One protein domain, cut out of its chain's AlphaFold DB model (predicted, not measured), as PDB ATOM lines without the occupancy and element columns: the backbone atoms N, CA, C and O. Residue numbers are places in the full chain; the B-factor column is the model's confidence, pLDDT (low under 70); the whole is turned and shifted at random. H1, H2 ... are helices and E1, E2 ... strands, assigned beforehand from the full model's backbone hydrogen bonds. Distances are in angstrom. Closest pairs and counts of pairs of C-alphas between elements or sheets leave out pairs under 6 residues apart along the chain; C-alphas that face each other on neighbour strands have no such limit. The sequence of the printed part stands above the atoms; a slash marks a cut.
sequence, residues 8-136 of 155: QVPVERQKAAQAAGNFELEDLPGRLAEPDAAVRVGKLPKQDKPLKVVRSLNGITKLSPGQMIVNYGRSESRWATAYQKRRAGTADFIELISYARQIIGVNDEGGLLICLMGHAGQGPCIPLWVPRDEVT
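AT A GLANCE: This is residues 8 to 136 of the 155 residues of an uncharacterized protein of Nitriliruptor sp (UniProt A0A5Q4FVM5). A strongly twisted sheet, E4 - E5 - E6 - E7, runs from the middle of a rounded domain, where its edge strand E4 lies, out to E7 at the surface. Beyond E4 lies the small hairpin of E2 and E3 with H2 beside E2, while H1, H4 and H3 form a loose group of helices in which H4 touches both H1 and H3, and H3 follows E4 after a tight link. The printed part has 129 residues, with four named helices and seven named strands in the order E1 H1 E2 E3 H2 E4 H3 H4 E5 E6 E7. The sheet is antiparallel, the class is mixed, and under half of the residues are in named elements. The whole is compact, with a radius of gyration of the C-alphas of 14.5 A and spans of 37 by 34 by 28 A.

HOW THE PARTS SIT: Start at E4, residues 68 to 72, antiparallel to E5, residues 102 to 106, at 171 degrees; N 69 and O 104 are 2.8 A apart. E5 forms a hairpin with E6, residues 112 to 116, where N 105 and O 113 are 2.9 A apart. E6 forms another with E7, residues 128 to 132, where N 130 and O 114 are 2.8 A apart; E5, E6 and E7 are a meander, each strand the antiparallel neighbour of the one before. Near E4 look for E2, residues 37 to 40, in a hairpin with E3, residues 49 to 52; N 40 and O 49 are 2.8 A apart. H2, residues 57 to 60, comes to 6.1 A from E2 at the C-alphas of Leu 57 and Val 39. H4, residues 93 to 97, is only just on the four-stranded sheet, with 5 pairs of C-alphas within 10 A, and only grazes it with residue 97. H4 touches H3, residues 74 to 86, with residues 80 to 84 of H3 alone; the closest C-alphas, of Ala 80 and Leu 96, are 5.4 A apart. H4 also touches H1, residues 30 to 33, closest at the C-alphas of Arg 31 and Phe 93, 6.2 A. E1, residues 11 to 13, pairs with no named strand. In H3 and H4 every O i to N i+4 pair is within hydrogen-bond range; H1 and H2 are too short for such a pair.

IN THESE COORDINATES: Find C-alpha 11 at (43.995, 21.704, -43.500), where E1 begins. H3 runs 18.5 A from C-alpha 74 at (28.969, 25.435, -32.051). E5 spans 13.9 A and E4 13.2 A; E7 ends at C-alpha 132, (41.308, 30.974, -55.775).

THE WHOLE: The C-alphas farthest apart, of Lys 46 and Ala 88, are 39.6 A apart. The printed part has no cut; the links E1 to H1 and E6 to E7 are long. Look for pLDDT under 70 at residues 16 to 20 and 116 to 128.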
ATOM      1  N   GLN A   8      42.986  18.265 -53.480       94.19
ATOM      2  CA  GLN A   8      43.219  18.140 -52.048       94.19
ATOM      3  C   GLN A   8      43.262  19.533 -51.431       94.19
ATOM      4  O   GLN A   8      44.211  20.274 -51.658       94.19
ATOM      5  N   VAL A   9      42.276  19.857 -50.598       93.38
ATOM      6  CA  VAL A   9      42.293  21.088 -49.808       93.38
ATOM      7  C   VAL A   9      43.179  20.860 -48.572       93.38
ATOM      8  O   VAL A   9      42.895  19.943 -47.785       93.38
ATOM      9  N   PRO A  10      44.271  21.627 -48.387       94.00
ATOM     10  CA  PRO A  10      45.084  21.588 -47.177       94.00
ATOM     11  C   PRO A  10      44.267  21.951 -45.936       94.00
ATOM     12  O   PRO A  10      43.292  22.696 -46.016       94.00
ATOM     13  N   VAL A  11      44.678  21.445 -44.773       94.19
ATOM     14  CA  VAL A  11      43.995  21.704 -43.500       94.19
ATOM     15  C   VAL A  11      44.948  22.357 -42.514       94.19
ATOM     16  O   VAL A  11      45.990  21.795 -42.183       94.19
ATOM     17  N   GLU A  12      44.539  23.499 -41.974       93.62
ATOM     18  CA  GLU A  12      45.216  24.183 -40.881       93.62
ATOM     19  C   GLU A  12      44.391  24.061 -39.598       93.62
ATOM     20  O   GLU A  12      43.220  24.440 -39.545       93.62
ATOM     21  N   ARG A  13      45.006  23.536 -38.532       91.88
ATOM     22  CA  ARG A  13      44.357  23.416 -37.221       91.88
ATOM     23  C   ARG A  13      44.733  24.582 -36.331       91.88
ATOM     24  O   ARG A  13      45.887  24.721 -35.934       91.88
ATOM     25  N   GLN A  14      43.733  25.353 -35.939       88.88
ATOM     26  CA  GLN A  14      43.890  26.427 -34.977       88.88
ATOM     27  C   GLN A  14      43.625  25.937 -33.555       88.88
ATOM     28  O   GLN A  14      42.855  25.006 -33.306       88.88
ATOM     29  N   LYS A  15      44.259  26.603 -32.585       82.19
ATOM     30  CA  LYS A  15      43.859  26.465 -31.183       82.19
ATOM     31  C   LYS A  15      42.448  27.029 -31.035       82.19
ATOM     32  O   LYS A  15      42.143  28.082 -31.585       82.19
ATOM     33  N   ALA A  16      41.601  26.335 -30.281       67.88
ATOM     34  CA  ALA A  16      40.271  26.843 -29.980       67.88
ATOM     35  C   ALA A  16      40.394  28.180 -29.235       67.88
ATOM     36  O   ALA A  16      41.106  28.256 -28.231       67.88
ATOM     37  N   ALA A  17      39.698  29.215 -29.712       62.06
ATOM     38  CA  ALA A  17      39.652  30.502 -29.021       62.06
ATOM     39  C   ALA A  17      38.955  30.378 -27.649       62.06
ATOM     40  O   ALA A  17      39.325  31.074 -26.709       62.06
ATOM     41  N   GLN A  18      37.997  29.446 -27.520       60.94
ATOM     42  CA  GLN A  18      37.285  29.068 -26.291       60.94
ATOM     43  C   GLN A  18      36.827  27.601 -26.358       60.94
ATOM     44  O   GLN A  18      36.761  27.013 -27.437       60.94
ATOM     45  N   ALA A  19      36.480  27.000 -25.211       55.88
ATOM     46  CA  ALA A  19      35.867  25.673 -25.164       55.88
ATOM     47  C   ALA A  19      34.468  25.709 -25.806       55.88
ATOM     48  O   ALA A  19      33.463  25.944 -25.138       55.88
ATOM     49  N   ALA A  20      34.401  25.490 -27.119       62.44
ATOM     50  CA  ALA A  20      33.142  25.286 -27.814       62.44
ATOM     51  C   ALA A  20      32.551  23.946 -27.354       62.44
ATOM     52  O   ALA A  20      33.175  22.890 -27.503       62.44
ATOM     53  N   GLY A  21      31.367  24.001 -26.740       70.75
ATOM     54  CA  GLY A  21      30.614  22.805 -26.371       70.75
ATOM     55  C   GLY A  21      30.315  21.932 -27.592       70.75
ATOM     56  O   GLY A  21      30.264  22.424 -28.719       70.75
ATOM     57  N   ASN A  22      30.108  20.640 -27.359       81.69
ATOM     58  CA  ASN A  22      29.801  19.701 -28.433       81.69
ATOM     59  C   ASN A  22      28.394  19.945 -29.003       81.69
ATOM     60  O   ASN A  22      27.505  20.450 -28.310       81.69
ATOM     61  N   PHE A  23      28.213  19.571 -30.266       91.12
ATOM     62  CA  PHE A  23      26.923  19.456 -30.944       91.12
ATOM     63  C   PHE A  23      26.978  18.289 -31.926       91.12
ATOM     64  O   PHE A  23      28.063  17.929 -32.391       91.12
ATOM     65  N   GLU A  24      25.833  17.686 -32.208       92.88
ATOM     66  CA  GLU A  24      25.689  16.552 -33.120       92.88
ATOM     67  C   GLU A  24      25.149  17.005 -34.485       92.88
ATOM     68  O   GLU A  24      24.676  18.131 -34.633       92.88
ATOM     69  N   LEU A  25      25.234  16.143 -35.508       94.12
ATOM     70  CA  LEU A  25      24.676  16.457 -36.837       94.12
ATOM     71  C   LEU A  25      23.177  16.767 -36.760       94.12
ATOM     72  O   LEU A  25      22.695  17.661 -37.438       94.12
ATOM     73  N   GLU A  26      22.473  16.064 -35.880       93.06
ATOM     74  CA  GLU A  26      21.039  16.199 -35.611       93.06
ATOM     75  C   GLU A  26      20.662  17.588 -35.066       93.06
ATOM     76  O   GLU A  26      19.521  18.025 -35.203       93.06
ATOM     77  N   ASP A  27      21.622  18.297 -34.457       91.25
ATOM     78  CA  ASP A  27      21.413  19.649 -33.931       91.25
ATOM     79  C   ASP A  27      21.419  20.717 -35.039       91.25
ATOM     80  O   ASP A  27      21.079  21.882 -34.787       91.25
ATOM     81  N   LEU A  28      21.865  20.358 -36.248       94.50
ATOM     82  CA  LEU A  28      21.923  21.263 -37.387       94.50
ATOM     83  C   LEU A  28      20.552  21.369 -38.080       94.50
ATOM     84  O   LEU A  28      19.808  20.396 -38.157       94.50
ATOM     85  N   PRO A  29      20.180  22.548 -38.600       94.19
ATOM     86  CA  PRO A  29      18.883  22.742 -39.241       94.19
ATOM     87  C   PRO A  29      18.874  22.304 -40.712       94.19
ATOM     88  O   PRO A  29      19.858  22.463 -41.435       94.19
ATOM     89  N   GLY A  30      17.710  21.850 -41.182       93.25
ATOM     90  CA  GLY A  30      17.459  21.583 -42.599       93.25
ATOM     91  C   GLY A  30      18.468  20.604 -43.203       93.25
ATOM     92  O   GLY A  30      18.869  19.633 -42.566       93.25
ATOM     93  N   ARG A  31      18.929  20.890 -44.428       92.56
ATOM     94  CA  ARG A  31      19.885  20.032 -45.148       92.56
ATOM     95  C   ARG A  31      21.246  19.904 -44.442       92.56
ATOM     96  O   ARG A  31      21.971  18.954 -44.712       92.56
ATOM     97  N   LEU A  32      21.596  20.795 -43.505       94.31
ATOM     98  CA  LEU A  32      22.859  20.695 -42.762       94.31
ATOM     99  C   LEU A  32      22.950  19.435 -41.884       94.31
ATOM    100  O   LEU A  32      24.058  18.959 -41.641       94.31
ATOM    101  N   ALA A  33      21.815  18.889 -41.436       95.69
ATOM    102  CA  ALA A  33      21.771  17.629 -40.690       95.69
ATOM    103  C   ALA A  33      22.003  16.393 -41.575       95.69
ATOM    104  O   ALA A  33      22.308  15.310 -41.072       95.69
ATOM    105  N   GLU A  34      21.898  16.546 -42.897       95.69
ATOM    106  CA  GLU A  34      21.946  15.453 -43.865       95.69
ATOM    107  C   GLU A  34      23.067  15.634 -44.907       95.69
ATOM    108  O   GLU A  34      22.814  15.550 -46.108       95.69
ATOM    109  N   PRO A  35      24.333  15.843 -44.499       96.94
ATOM    110  CA  PRO A  35      25.435  15.968 -45.450       96.94
ATOM    111  C   PRO A  35      25.724  14.632 -46.139       96.94
ATOM    112  O   PRO A  35      25.420  13.572 -45.593       96.94
ATOM    113  N   ASP A  36      26.373  14.643 -47.296       97.06
ATOM    114  CA  ASP A  36      26.802  13.417 -47.980       97.06
ATOM    115  C   ASP A  36      27.964  12.739 -47.239       97.06
ATOM    116  O   ASP A  36      28.046  11.511 -47.169       97.06
ATOM    117  N   ALA A  37      28.826  13.531 -46.595       97.25
ATOM    118  CA  ALA A  37      29.836  13.045 -45.661       97.25
ATOM    119  C   ALA A  37      30.074  14.036 -44.517       97.25
ATOM    120  O   ALA A  37      29.853  15.233 -44.668       97.25
ATOM    121  N   ALA A  38      30.549  13.557 -43.365       97.69
ATOM    122  CA  ALA A  38      30.861  14.431 -42.236       97.69
ATOM    123  C   ALA A  38      31.943  13.877 -41.305       97.69
ATOM    124  O   ALA A  38      32.022  12.666 -41.071       97.69
ATOM    125  N   VAL A  39      32.740  14.780 -40.726       97.31
ATOM    126  CA  VAL A  39      33.793  14.484 -39.739       97.31
ATOM    127  C   VAL A  39      33.780  15.528 -38.629       97.31
ATOM    128  O   VAL A  39      33.760  16.724 -38.905       97.31
ATOM    129  N   ARG A  40      33.869  15.082 -37.373       95.75
ATOM    130  CA  ARG A  40      34.175  15.942 -36.226       95.75
ATOM    131  C   ARG A  40      35.680  16.068 -36.050       95.75
ATOM    132  O   ARG A  40      36.391  15.064 -35.991       95.75
ATOM    133  N   VAL A  41      36.142  17.299 -35.901       94.38
ATOM    134  CA  VAL A  41      37.547  17.648 -35.723       94.38
ATOM    135  C   VAL A  41      37.956  17.411 -34.271       94.38
ATOM    136  O   VAL A  41      37.399  17.990 -33.338       94.38
ATOM    137  N   GLY A  42      38.952  16.553 -34.064       91.94
ATOM    138  CA  GLY A  42      39.573  16.338 -32.762       91.94
ATOM    139  C   GLY A  42      40.642  17.387 -32.444       91.94
ATOM    140  O   GLY A  42      41.091  18.139 -33.312       91.94
ATOM    141  N   LYS A  43      41.125  17.407 -31.192       88.81
ATOM    142  CA  LYS A  43      42.284  18.246 -30.819       88.81
ATOM    143  C   LYS A  43      43.550  17.826 -31.569       88.81
ATOM    144  O   LYS A  43      44.391  18.663 -31.874       88.81
ATOM    145  N   LEU A  44      43.676  16.532 -31.858       89.88
ATOM    146  CA  LEU A  44      44.738  15.938 -32.665       89.88
ATOM    147  C   LEU A  44      44.128  15.177 -33.852       89.88
ATOM    148  O   LEU A  44      43.028  14.650 -33.699       89.88
ATOM    149  N   PRO A  45      44.848  15.001 -34.977       90.44
ATOM    150  CA  PRO A  45      44.326  14.279 -36.144       90.44
ATOM    151  C   PRO A  45      43.806  12.869 -35.837       90.44
ATOM    152  O   PRO A  45      42.749  12.469 -36.308       90.44
ATOM    153  N   LYS A  46      44.496  12.128 -34.963       91.25
ATOM    154  CA  LYS A  46      44.073  10.784 -34.523       91.25
ATOM    155  C   LYS A  46      42.776  10.759 -33.698       91.25
ATOM    156  O   LYS A  46      42.295   9.683 -33.368       91.25
ATOM    157  N   GLN A  47      42.283  11.924 -33.283       92.44
ATOM    158  CA  GLN A  47      41.056  12.091 -32.504       92.44
ATOM    159  C   GLN A  47      39.892  12.592 -33.364       92.44
ATOM    160  O   GLN A  47      38.813  12.831 -32.824       92.44
ATOM    161  N   ASP A  48      40.098  12.784 -34.669       93.81
ATOM    162  CA  ASP A  48      38.998  13.075 -35.578       93.81
ATOM    163  C   ASP A  48      38.013  11.908 -35.574       93.81
ATOM    164  O   ASP A  48      38.405  10.738 -35.598       93.81
ATOM    165  N   LYS A  49      36.721  12.229 -35.548       94.69
ATOM    166  CA  LYS A  49      35.655  11.234 -35.487       94.69
ATOM    167  C   LYS A  49      34.813  11.302 -36.760       94.69
ATOM    168  O   LYS A  49      34.135  12.308 -36.977       94.69
ATOM    169  N   PRO A  50      34.809  10.245 -37.586       95.19
ATOM    170  CA  PRO A  50      33.825  10.064 -38.645       95.19
ATOM    171  C   PRO A  50      32.402  10.196 -38.114       95.19
ATOM    172  O   PRO A  50      32.058   9.555 -37.119       95.19
ATOM    173  N   LEU A  51      31.584  11.007 -38.778       94.94
ATOM    174  CA  LEU A  51      30.159  11.125 -38.467       94.94
ATOM    175  C   LEU A  51      29.289  10.523 -39.574       94.94
ATOM    176  O   LEU A  51      28.261   9.929 -39.270       94.94
ATOM    177  N   LYS A  52      29.702  10.633 -40.847       94.75
ATOM    178  CA  LYS A  52      28.957  10.067 -41.985       94.75
ATOM    179  C   LYS A  52      29.864   9.768 -43.178       94.75
ATOM    180  O   LYS A  52      30.640  10.637 -43.559       94.75
ATOM    181  N   VAL A  53      29.722   8.569 -43.765       91.25
ATOM    182  CA  VAL A  53      30.341   8.040 -45.013       91.25
ATOM    183  C   VAL A  53      31.879   8.018 -45.077       91.25
ATOM    184  O   VAL A  53      32.469   7.017 -45.483       91.25
ATOM    185  N   VAL A  54      32.559   9.088 -44.684       88.69
ATOM    186  CA  VAL A  54      34.007   9.265 -44.809       88.69
ATOM    187  C   VAL A  54      34.758   8.809 -43.559       88.69
ATOM    188  O   VAL A  54      34.251   8.895 -42.448       88.69
ATOM    189  N   ARG A  55      35.996   8.333 -43.733       85.06
ATOM    190  CA  ARG A  55      36.812   7.750 -42.650       85.06
ATOM    191  C   ARG A  55      37.757   8.732 -41.954       85.06
ATOM    192  O   ARG A  55      38.292   8.394 -40.904       85.06
ATOM    193  N   SER A  56      38.017   9.904 -42.533       91.88
ATOM    194  CA  SER A  56      38.991  10.862 -41.995       91.88
ATOM    195  C   SER A  56      38.777  12.276 -42.528       91.88
ATOM    196  O   SER A  56      38.151  12.469 -43.572       91.88
ATOM    197  N   LEU A  57      39.362  13.261 -41.838       92.75
ATOM    198  CA  LEU A  57      39.373  14.652 -42.287       92.75
ATOM    199  C   LEU A  57      40.120  14.825 -43.620       92.75
ATOM    200  O   LEU A  57      39.650  15.537 -44.491       92.75
ATOM    201  N   ASN A  58      41.224  14.112 -43.851       92.00
ATOM    202  CA  ASN A  58      41.884  14.163 -45.163       92.00
ATOM    203  C   ASN A  58      40.990  13.604 -46.280       92.00
ATOM    204  O   ASN A  58      41.025  14.088 -47.404       92.00
ATOM    205  N   GLY A  59      40.178  12.587 -45.975       92.94
ATOM    206  CA  GLY A  59      39.240  12.029 -46.942       92.94
ATOM    207  C   GLY A  59      38.097  12.983 -47.285       92.94
ATOM    208  O   GLY A  59      37.633  12.971 -48.421       92.94
ATOM    209  N   ILE A  60      37.637  13.802 -46.330       95.44
ATOM    210  CA  ILE A  60      36.530  14.738 -46.577       95.44
ATOM    211  C   ILE A  60      36.990  15.988 -47.336       95.44
ATOM    212  O   ILE A  60      36.196  16.567 -48.067       95.44
ATOM    213  N   THR A  61      38.265  16.374 -47.211       94.81
ATOM    214  CA  THR A  61      38.849  17.542 -47.893       94.81
ATOM    215  C   THR A  61      39.440  17.237 -49.268       94.81
ATOM    216  O   THR A  61      40.002  18.125 -49.909       94.81
ATOM    217  N   LYS A  62      39.309  15.993 -49.739       94.94
ATOM    218  CA  LYS A  62      39.609  15.609 -51.116       94.94
ATOM    219  C   LYS A  62      38.344  15.764 -51.958       94.94
ATOM    220  O   LYS A  62      37.441  14.931 -51.873       94.94
ATOM    221  N   LEU A  63      38.274  16.848 -52.723       93.19
ATOM    222  CA  LEU A  63      37.074  17.276 -53.437       93.19
ATOM    223  C   LEU A  63      37.164  16.953 -54.925       93.19
ATOM    224  O   LEU A  63      38.216  17.087 -55.541       93.19
ATOM    225  N   SER A  64      36.046  16.530 -55.496       92.81
ATOM    226  CA  SER A  64      35.805  16.464 -56.939       92.81
ATOM    227  C   SER A  64      34.931  17.652 -57.373       92.81
ATOM    228  O   SER A  64      34.243  18.220 -56.522       92.81
ATOM    229  N   PRO A  65      34.910  18.007 -58.670       91.38
ATOM    230  CA  PRO A  65      33.935  18.932 -59.236       91.38
ATOM    231  C   PRO A  65      32.509  18.679 -58.739       91.38
ATOM    232  O   PRO A  65      32.074  17.527 -58.639       91.38
ATOM    233  N   GLY A  66      31.813  19.755 -58.377       89.56
ATOM    234  CA  GLY A  66      30.461  19.710 -57.821       89.56
ATOM    235  C   GLY A  66      30.391  19.310 -56.342       89.56
ATOM    236  O   GLY A  66      29.301  19.065 -55.821       89.56
ATOM    237  N   GLN A  67      31.530  19.197 -55.648       92.81
ATOM    238  CA  GLN A  67      31.573  18.970 -54.203       92.81
ATOM    239  C   GLN A  67      31.963  20.238 -53.453       92.81
ATOM    240  O   GLN A  67      32.805  21.024 -53.893       92.81
ATOM    241  N   MET A  68      31.398  20.386 -52.257       92.88
ATOM    242  CA  MET A  68      31.778  21.433 -51.320       92.88
ATOM    243  C   MET A  68      31.903  20.917 -49.902       92.88
ATOM    244  O   MET A  68      31.210  19.981 -49.506       92.88
ATOM    245  N   ILE A  69      32.742  21.586 -49.121       95.25
ATOM    246  CA  ILE A  69      32.840  21.419 -47.681       95.25
ATOM    247  C   ILE A  69      32.441  22.691 -46.955       95.25
ATOM    248  O   ILE A  69      32.714  23.806 -47.397       95.25
ATOM    249  N   VAL A  70      31.827  22.494 -45.797       94.25
ATOM    250  CA  VAL A  70      31.343  23.550 -44.923       94.25
ATOM    251  C   VAL A  70      31.856  23.289 -43.512       94.25
ATOM    252  O   VAL A  70      31.674  22.190 -42.985       94.25
ATOM    253  N   ASN A  71      32.503  24.284 -42.902       93.50
ATOM    254  CA  ASN A  71      32.977  24.210 -41.521       93.50
ATOM    255  C   ASN A  71      31.980  24.864 -40.551       93.50
ATOM    256  O   ASN A  71      31.769  26.080 -40.601       93.50
ATOM    257  N   TYR A  72      31.435  24.071 -39.626       92.44
ATOM    258  CA  TYR A  72      30.611  24.546 -38.518       92.44
ATOM    259  C   TYR A  72      31.270  24.329 -37.162       92.44
ATOM    260  O   TYR A  72      31.560  23.200 -36.775       92.44
ATOM    261  N   GLY A  73      31.359  25.401 -36.380       91.38
ATOM    262  CA  GLY A  73      31.490  25.315 -34.934       91.38
ATOM    263  C   GLY A  73      30.135  25.412 -34.229       91.38
ATOM    264  O   GLY A  73      29.066  25.555 -34.834       91.38
ATOM    265  N   ARG A  74      30.173  25.361 -32.893       90.25
ATOM    266  CA  ARG A  74      28.969  25.435 -32.051       90.25
ATOM    267  C   ARG A  74      28.225  26.764 -32.195       90.25
ATOM    268  O   ARG A  74      26.996  26.773 -32.158       90.25
ATOM    269  N   SER A  75      28.947  27.876 -32.308       88.38
ATOM    270  CA  SER A  75      28.340  29.205 -32.450       88.38
ATOM    271  C   SER A  75      27.611  29.323 -33.784       88.38
ATOM    272  O   SER A  75      26.446  29.709 -33.813       88.38
ATOM    273  N   GLU A  76      28.262  28.874 -34.856       89.44
ATOM    274  CA  GLU A  76      27.726  28.825 -36.213       89.44
ATOM    275  C   GLU A  76      26.464  27.952 -36.286       89.44
ATOM    276  O   GLU A  76      25.437  28.383 -36.813       89.44
ATOM    277  N   SER A  77      26.488  26.774 -35.648       91.62
ATOM    278  CA  SER A  77      25.318  25.892 -35.516       91.62
ATOM    279  C   SER A  77      24.155  26.603 -34.815       91.62
ATOM    280  O   SER A  77      23.026  26.600 -35.306       91.62
ATOM    281  N   ARG A  78      24.414  27.291 -33.693       91.75
ATOM    282  CA  ARG A  78      23.371  28.032 -32.965       91.75
ATOM    283  C   ARG A  78      22.768  29.160 -33.797       91.75
ATOM    284  O   ARG A  78      21.559  29.385 -33.705       91.75
ATOM    285  N   TRP A  79      23.581  29.877 -34.567       90.06
ATOM    286  CA  TRP A  79      23.099  30.962 -35.418       90.06
ATOM    287  C   TRP A  79      22.225  30.448 -36.560       90.06
ATOM    288  O   TRP A  79      21.123  30.973 -36.736       90.06
ATOM    289  N   ALA A  80      22.648  29.380 -37.243       90.81
ATOM    290  CA  ALA A  80      21.852  28.722 -38.276       90.81
ATOM    291  C   ALA A  80      20.507  28.225 -37.716       90.81
ATOM    292  O   ALA A  80      19.447  28.523 -38.268       90.81
ATOM    293  N   THR A  81      20.509  27.553 -36.560       92.38
ATOM    294  CA  THR A  81      19.276  27.063 -35.919       92.38
ATOM    295  C   THR A  81      18.353  28.205 -35.491       92.38
ATOM    296  O   THR A  81      17.132  28.115 -35.635       92.38
ATOM    297  N   ALA A  82      18.904  29.307 -34.974       91.62
ATOM    298  CA  ALA A  82      18.114  30.490 -34.646       91.62
ATOM    299  C   ALA A  82      17.491  31.122 -35.901       91.62
ATOM    300  O   ALA A  82      16.344  31.568 -35.855       91.62
ATOM    301  N   TYR A  83      18.220  31.137 -37.020       89.88
ATOM    302  CA  TYR A  83      17.714  31.627 -38.297       89.88
ATOM    303  C   TYR A  83      16.571  30.763 -38.836       89.88
ATOM    304  O   TYR A  83      15.496  31.299 -39.104       89.88
ATOM    305  N   GLN A  84      16.751  29.438 -38.875       92.06
ATOM    306  CA  GLN A  84      15.709  28.474 -39.252       92.06
ATOM    307  C   GLN A  84      14.411  28.724 -38.476       92.06
ATOM    308  O   GLN A  84      13.332  28.792 -39.059       92.06
ATOM    309  N   LYS A  85      14.512  28.919 -37.153       92.19
ATOM    310  CA  LYS A  85      13.356  29.205 -36.289       92.19
ATOM    311  C   LYS A  85      12.685  30.538 -36.622       92.19
ATOM    312  O   LYS A  85      11.462  30.589 -36.688       92.19
ATOM    313  N   ARG A  86      13.458  31.607 -36.863       91.25
ATOM    314  CA  ARG A  86      12.909  32.914 -37.284       91.25
ATOM    315  C   ARG A  86      12.198  32.843 -38.633       91.25
ATOM    316  O   ARG A  86      11.236  33.571 -38.844       91.25
ATOM    317  N   ARG A  87      12.653  31.960 -39.521       89.25
ATOM    318  CA  ARG A  87      12.016  31.660 -40.808       89.25
ATOM    319  C   ARG A  87      10.909  30.606 -40.700       89.25
ATOM    320  O   ARG A  87      10.530  30.042 -41.712       89.25
ATOM    321  N   ALA A  88      10.413  30.292 -39.501       90.56
ATOM    322  CA  ALA A  88       9.373  29.280 -39.287       90.56
ATOM    323  C   ALA A  88       9.681  27.911 -39.937       90.56
ATOM    324  O   ALA A  88       8.779  27.189 -40.349       90.56
ATOM    325  N   GLY A  89      10.963  27.546 -40.030       87.69
ATOM    326  CA  GLY A  89      11.402  26.292 -40.638       87.69
ATOM    327  C   GLY A  89      11.573  26.324 -42.159       87.69
ATOM    328  O   GLY A  89      11.864  25.280 -42.733       87.69
ATOM    329  N   THR A  90      11.430  27.479 -42.814       88.62
ATOM    330  CA  THR A  90      11.503  27.590 -44.281       88.62
ATOM    331  C   THR A  90      12.793  28.232 -44.789       88.62
ATOM    332  O   THR A  90      12.801  28.712 -45.921       88.62
ATOM    333  N   ALA A  91      13.851  28.316 -43.973       88.00
ATOM    334  CA  ALA A  91      15.123  28.820 -44.484       88.00
ATOM    335  C   ALA A  91      15.692  27.835 -45.506       88.00
ATOM    336  O   ALA A  91      15.654  26.616 -45.296       88.00
ATOM    337  N   ASP A  92      16.200  28.372 -46.604       88.38
ATOM    338  CA  ASP A  92      16.809  27.560 -47.640       88.38
ATOM    339  C   ASP A  92      18.229  27.122 -47.249       88.38
ATOM    340  O   ASP A  92      18.839  27.581 -46.279       88.38
ATOM    341  N   PHE A  93      18.769  26.178 -48.011       88.31
ATOM    342  CA  PHE A  93      20.088  25.627 -47.743       88.31
ATOM    343  C   PHE A  93      21.213  26.669 -47.819       88.31
ATOM    344  O   PHE A  93      22.143  26.613 -47.014       88.31
ATOM    345  N   ILE A  94      21.124  27.611 -48.758       85.31
ATOM    346  CA  ILE A  94      22.134  28.644 -48.985       85.31
ATOM    347  C   ILE A  94      22.153  29.640 -47.819       85.31
ATOM    348  O   ILE A  94      23.217  29.978 -47.295       85.31
ATOM    349  N   GLU A  95      20.979  30.043 -47.345       85.38
ATOM    350  CA  GLU A  95      20.826  30.868 -46.154       85.38
ATOM    351  C   GLU A  95      21.420  30.184 -44.919       85.38
ATOM    352  O   GLU A  95      22.058  30.835 -44.092       85.38
ATOM    353  N   LEU A  96      21.251  28.867 -44.792       88.88
ATOM    354  CA  LEU A  96      21.798  28.119 -43.667       88.88
ATOM    355  C   LEU A  96      23.325  28.045 -43.711       88.88
ATOM    356  O   LEU A  96      23.946  28.427 -42.714       88.88
ATOM    357  N   ILE A  97      23.927  27.634 -44.839       88.81
ATOM    358  CA  ILE A  97      25.396  27.558 -44.992       88.81
ATOM    359  C   ILE A  97      26.073  28.922 -44.832       88.81
ATOM    360  O   ILE A  97      27.239  28.967 -44.453       88.81
ATOM    361  N   SER A  98      25.349  30.030 -45.031       84.88
ATOM    362  CA  SER A  98      25.898  31.381 -44.856       84.88
ATOM    363  C   SER A  98      26.409  31.680 -43.437       84.88
ATOM    364  O   SER A  98      27.208  32.589 -43.230       84.88
ATOM    365  N   TYR A  99      25.982  30.884 -42.452       87.25
ATOM    366  CA  TYR A  99      26.448  30.967 -41.067       87.25
ATOM    367  C   TYR A  99      27.732  30.183 -40.793       87.25
ATOM    368  O   TYR A  99      28.242  30.245 -39.674       87.25
ATOM    369  N   ALA A 100      28.225  29.412 -41.761       88.38
ATOM    370  CA  ALA A 100      29.432  28.620 -41.609       88.38
ATOM    371  C   ALA A 100      30.669  29.502 -41.423       88.38
ATOM    372  O   ALA A 100      30.751  30.623 -41.923       88.38
ATOM    373  N   ARG A 101      31.683  28.954 -40.753       87.25
ATOM    374  CA  ARG A 101      32.965  29.642 -40.574       87.25
ATOM    375  C   ARG A 101      33.721  29.775 -41.890       87.25
ATOM    376  O   ARG A 101      34.405  30.765 -42.124       87.25
ATOM    377  N   GLN A 102      33.641  28.738 -42.713       88.56
ATOM    378  CA  GLN A 102      34.304  28.676 -44.004       88.56
ATOM    379  C   GLN A 102      33.555  27.703 -44.905       88.56
ATOM    380  O   GLN A 102      33.089  26.657 -44.445       88.56
ATOM    381  N   ILE A 103      33.479  28.041 -46.188       91.25
ATOM    382  CA  ILE A 103      32.939  27.175 -47.229       91.25
ATOM    383  C   ILE A 103      33.962  27.116 -48.362       91.25
ATOM    384  O   ILE A 103      34.459  28.156 -48.800       91.25
ATOM    385  N   ILE A 104      34.276  25.909 -48.825       92.00
ATOM    386  CA  ILE A 104      35.189  25.661 -49.947       92.00
ATOM    387  C   ILE A 104      34.506  24.696 -50.911       92.00
ATOM    388  O   ILE A 104      33.959  23.686 -50.477       92.00
ATOM    389  N   GLY A 105      34.547  24.992 -52.204       91.62
ATOM    390  CA  GLY A 105      33.948  24.181 -53.257       91.62
ATOM    391  C   GLY A 105      34.883  24.016 -54.443       91.62
ATOM    392  O   GLY A 105      35.851  24.762 -54.589       91.62
ATOM    393  N   VAL A 106      34.590  23.027 -55.282       89.50
ATOM    394  CA  VAL A 106      35.241  22.839 -56.582       89.50
ATOM    395  C   VAL A 106      34.171  22.953 -57.659       89.50
ATOM    396  O   VAL A 106      33.178  22.223 -57.613       89.50
ATOM    397  N   ASN A 107      34.351  23.876 -58.601       86.38
ATOM    398  CA  ASN A 107      33.426  24.041 -59.722       86.38
ATOM    399  C   ASN A 107      33.578  22.910 -60.759       86.38
ATOM    400  O   ASN A 107      34.465  22.060 -60.648       86.38
ATOM    401  N   ASP A 108      32.726  22.912 -61.783       85.25
ATOM    402  CA  ASP A 108      32.712  21.870 -62.821       85.25
ATOM    403  C   ASP A 108      33.999  21.818 -63.662       85.25
ATOM    404  O   ASP A 108      34.355  20.774 -64.210       85.25
ATOM    405  N   GLU A 109      34.744  22.923 -63.707       83.88
ATOM    406  CA  GLU A 109      36.034  23.037 -64.392       83.88
ATOM    407  C   GLU A 109      37.217  22.568 -63.524       83.88
ATOM    408  O   GLU A 109      38.350  22.495 -64.000       83.88
ATOM    409  N   GLY A 110      36.978  22.220 -62.253       83.12
ATOM    410  CA  GLY A 110      38.020  21.817 -61.308       83.12
ATOM    411  C   GLY A 110      38.697  22.974 -60.564       83.12
ATOM    412  O   GLY A 110      39.642  22.743 -59.810       83.12
ATOM    413  N   GLY A 111      38.219  24.203 -60.751       85.38
ATOM    414  CA  GLY A 111      38.675  25.394 -60.045       85.38
ATOM    415  C   GLY A 111      38.178  25.440 -58.600       85.38
ATOM    416  O   GLY A 111      37.022  25.121 -58.309       85.38
ATOM    417  N   LEU A 112      39.059  25.857 -57.688       85.62
ATOM    418  CA  LEU A 112      38.722  26.067 -56.283       85.62
ATOM    419  C   LEU A 112      37.973  27.387 -56.100       85.62
ATOM    420  O   LEU A 112      38.415  28.447 -56.546       85.62
ATOM    421  N   LEU A 113      36.867  27.316 -55.369       85.31
ATOM    422  CA  LEU A 113      36.075  28.464 -54.961       85.31
ATOM    423  C   LEU A 113      36.055  28.536 -53.432       85.31
ATOM    424  O   LEU A 113      35.850  27.529 -52.750       85.31
ATOM    425  N   ILE A 114      36.231  29.736 -52.881       82.06
ATOM    426  CA  ILE A 114      35.965  30.006 -51.464       82.06
ATOM    427  C   ILE A 114      34.787  30.947 -51.346       82.06
ATOM    428  O   ILE A 114      34.678  31.912 -52.099       82.06
ATOM    429  N   CYS A 115      33.935  30.691 -50.365       74.69
ATOM    430  CA  CYS A 115      32.842  31.584 -50.066       74.69
ATOM    431  C   CYS A 115      33.176  32.450 -48.849       74.69
ATOM    432  O   CYS A 115      33.345  31.941 -47.738       74.69
ATOM    433  N   LEU A 116      33.306  33.760 -49.067       61.06
ATOM    434  CA  LEU A 116      33.577  34.722 -48.000       61.06
ATOM    435  C   LEU A 116      32.255  35.098 -47.323       61.06
ATOM    436  O   LEU A 116      31.476  35.878 -47.864       61.06
ATOM    437  N   MET A 117      31.998  34.535 -46.143       62.91
ATOM    438  CA  MET A 117      30.839  34.913 -45.334       62.91
ATOM    439  C   MET A 117      31.148  36.156 -44.501       62.91
ATOM    440  O   MET A 117      32.193  36.243 -43.852       62.91
ATOM    441  N   GLY A 118      30.218  37.111 -44.484       52.47
ATOM    442  CA  GLY A 118      30.193  38.138 -43.449       52.47
ATOM    443  C   GLY A 118      29.939  37.502 -42.079       52.47
ATOM    444  O   GLY A 118      29.383  36.411 -41.970       52.47
ATOM    445  N   HIS A 119      30.367  38.170 -41.007       50.19
ATOM    446  CA  HIS A 119      30.129  37.685 -39.647       50.19
ATOM    447  C   HIS A 119      28.634  37.412 -39.419       50.19
ATOM    448  O   HIS A 119      27.773  38.214 -39.801       50.19
ATOM    449  N   ALA A 120      28.326  36.313 -38.731       45.88
ATOM    450  CA  ALA A 120      26.956  35.994 -38.370       45.88
ATOM    451  C   ALA A 120      26.307  37.154 -37.601       45.88
ATOM    452  O   ALA A 120      26.758  37.544 -36.524       45.88
ATOM    453  N   GLY A 121      25.225  37.698 -38.162       43.50
ATOM    454  CA  GLY A 121      24.452  38.784 -37.555       43.50
ATOM    455  C   GLY A 121      24.565  40.148 -38.240       43.50
ATOM    456  O   GLY A 121      23.867  41.059 -37.807       43.50
ATOM    457  N   GLN A 122      25.360  40.303 -39.307       47.25
ATOM    458  CA  GLN A 122      25.494  41.585 -40.029       47.25
ATOM    459  C   GLN A 122      24.647  41.731 -41.307       47.25
ATOM    460  O   GLN A 122      24.857  42.660 -42.081       47.25
ATOM    461  N   GLY A 123      23.642  40.876 -41.512       48.28
ATOM    462  CA  GLY A 123      22.704  40.980 -42.637       48.28
ATOM    463  C   GLY A 123      22.826  39.822 -43.632       48.28
ATOM    464  O   GLY A 123      23.457  38.815 -43.299       48.28
ATOM    465  N   PRO A 124      22.179  39.919 -44.809       47.06
ATOM    466  CA  PRO A 124      22.234  38.880 -45.830       47.06
ATOM    467  C   PRO A 124      23.683  38.693 -46.288       47.06
ATOM    468  O   PRO A 124      24.230  39.501 -47.035       47.06
ATOM    469  N   CYS A 125      24.312  37.625 -45.804       51.97
ATOM    470  CA  CYS A 125      25.581  37.151 -46.328       51.97
ATOM    471  C   CYS A 125      25.263  36.448 -47.639       51.97
ATOM    472  O   CYS A 125      24.875  35.283 -47.649       51.97
ATOM    473  N   ILE A 126      25.351  37.189 -48.741       54.84
ATOM    474  CA  ILE A 126      25.306  36.569 -50.057       54.84
ATOM    475  C   ILE A 126      26.613  35.787 -50.192       54.84
ATOM    476  O   ILE A 126      27.680  36.391 -50.045       54.84
ATOM    477  N   PRO A 127      26.558  34.468 -50.425       60.34
ATOM    478  CA  PRO A 127      27.745  33.681 -50.688       60.34
ATOM    479  C   PRO A 127      28.440  34.193 -51.952       60.34
ATOM    480  O   PRO A 127      28.057  33.836 -53.063       60.34
ATOM    481  N   LEU A 128      29.460  35.042 -51.797       65.75
ATOM    482  CA  LEU A 128      30.324  35.417 -52.909       65.75
ATOM    483  C   LEU A 128      31.411  34.356 -53.037       65.75
ATOM    484  O   LEU A 128      32.369  34.323 -52.256       65.75
ATOM    485  N   TRP A 129      31.231  33.479 -54.017       74.81
ATOM    486  CA  TRP A 129      32.245  32.521 -54.415       74.81
ATOM    487  C   TRP A 129      33.339  33.244 -55.183       74.81
ATOM    488  O   TRP A 129      33.108  33.824 -56.238       74.81
ATOM    489  N   VAL A 130      34.537  33.237 -54.617       78.56
ATOM    490  CA  VAL A 130      35.706  33.853 -55.227       78.56
ATOM    491  C   VAL A 130      36.627  32.733 -55.695       78.56
ATOM    492  O   VAL A 130      37.028  31.910 -54.861       78.56
ATOM    493  N   PRO A 131      36.978  32.687 -56.992       82.94
ATOM    494  CA  PRO A 131      38.006  31.788 -57.490       82.94
ATOM    495  C   PRO A 131      39.329  32.022 -56.775       82.94
ATOM    496  O   PRO A 131      39.728  33.160 -56.509       82.94
ATOM    497  N   ARG A 132      40.013  30.934 -56.445       82.81
ATOM    498  CA  ARG A 132      41.308  30.974 -55.775       82.81
ATOM    499  C   ARG A 132      42.216  29.909 -56.358       82.81
ATOM    500  O   ARG A 132      41.802  28.766 -56.502       82.81
ATOM    501  N   ASP A 133      43.469  30.278 -56.589       81.44
ATOM    502  CA  ASP A 133      44.498  29.311 -56.977       81.44
ATOM    503  C   ASP A 133      44.817  28.361 -55.812       81.44
ATOM    504  O   ASP A 133      45.037  27.169 -56.007       81.44
ATOM    505  N   GLU A 134      44.775  28.882 -54.579       81.75
ATOM    506  CA  GLU A 134      45.032  28.128 -53.355       81.75
ATOM    507  C   GLU A 134      44.074  28.545 -52.229       81.75
ATOM    508  O   GLU A 134      43.814  29.733 -52.007       81.75
ATOM    509  N   VAL A 135      43.563  27.559 -51.485       87.81
ATOM    510  CA  VAL A 135      42.758  27.756 -50.271       87.81
ATOM    511  C   VAL A 135      43.131  26.716 -49.227       87.81
ATOM    512  O   VAL A 135      43.349  25.556 -49.557       87.81
ATOM    513  N   THR A 136      43.134  27.115 -47.958       91.06
ATOM    514  CA  THR A 136      43.341  26.210 -46.822       91.06
ATOM    515  C   THR A 136      42.072  26.160 -45.986       91.06
ATOM    516  O   THR A 136      41.492  27.201 -45.670       91.06
TER     517      THR A 136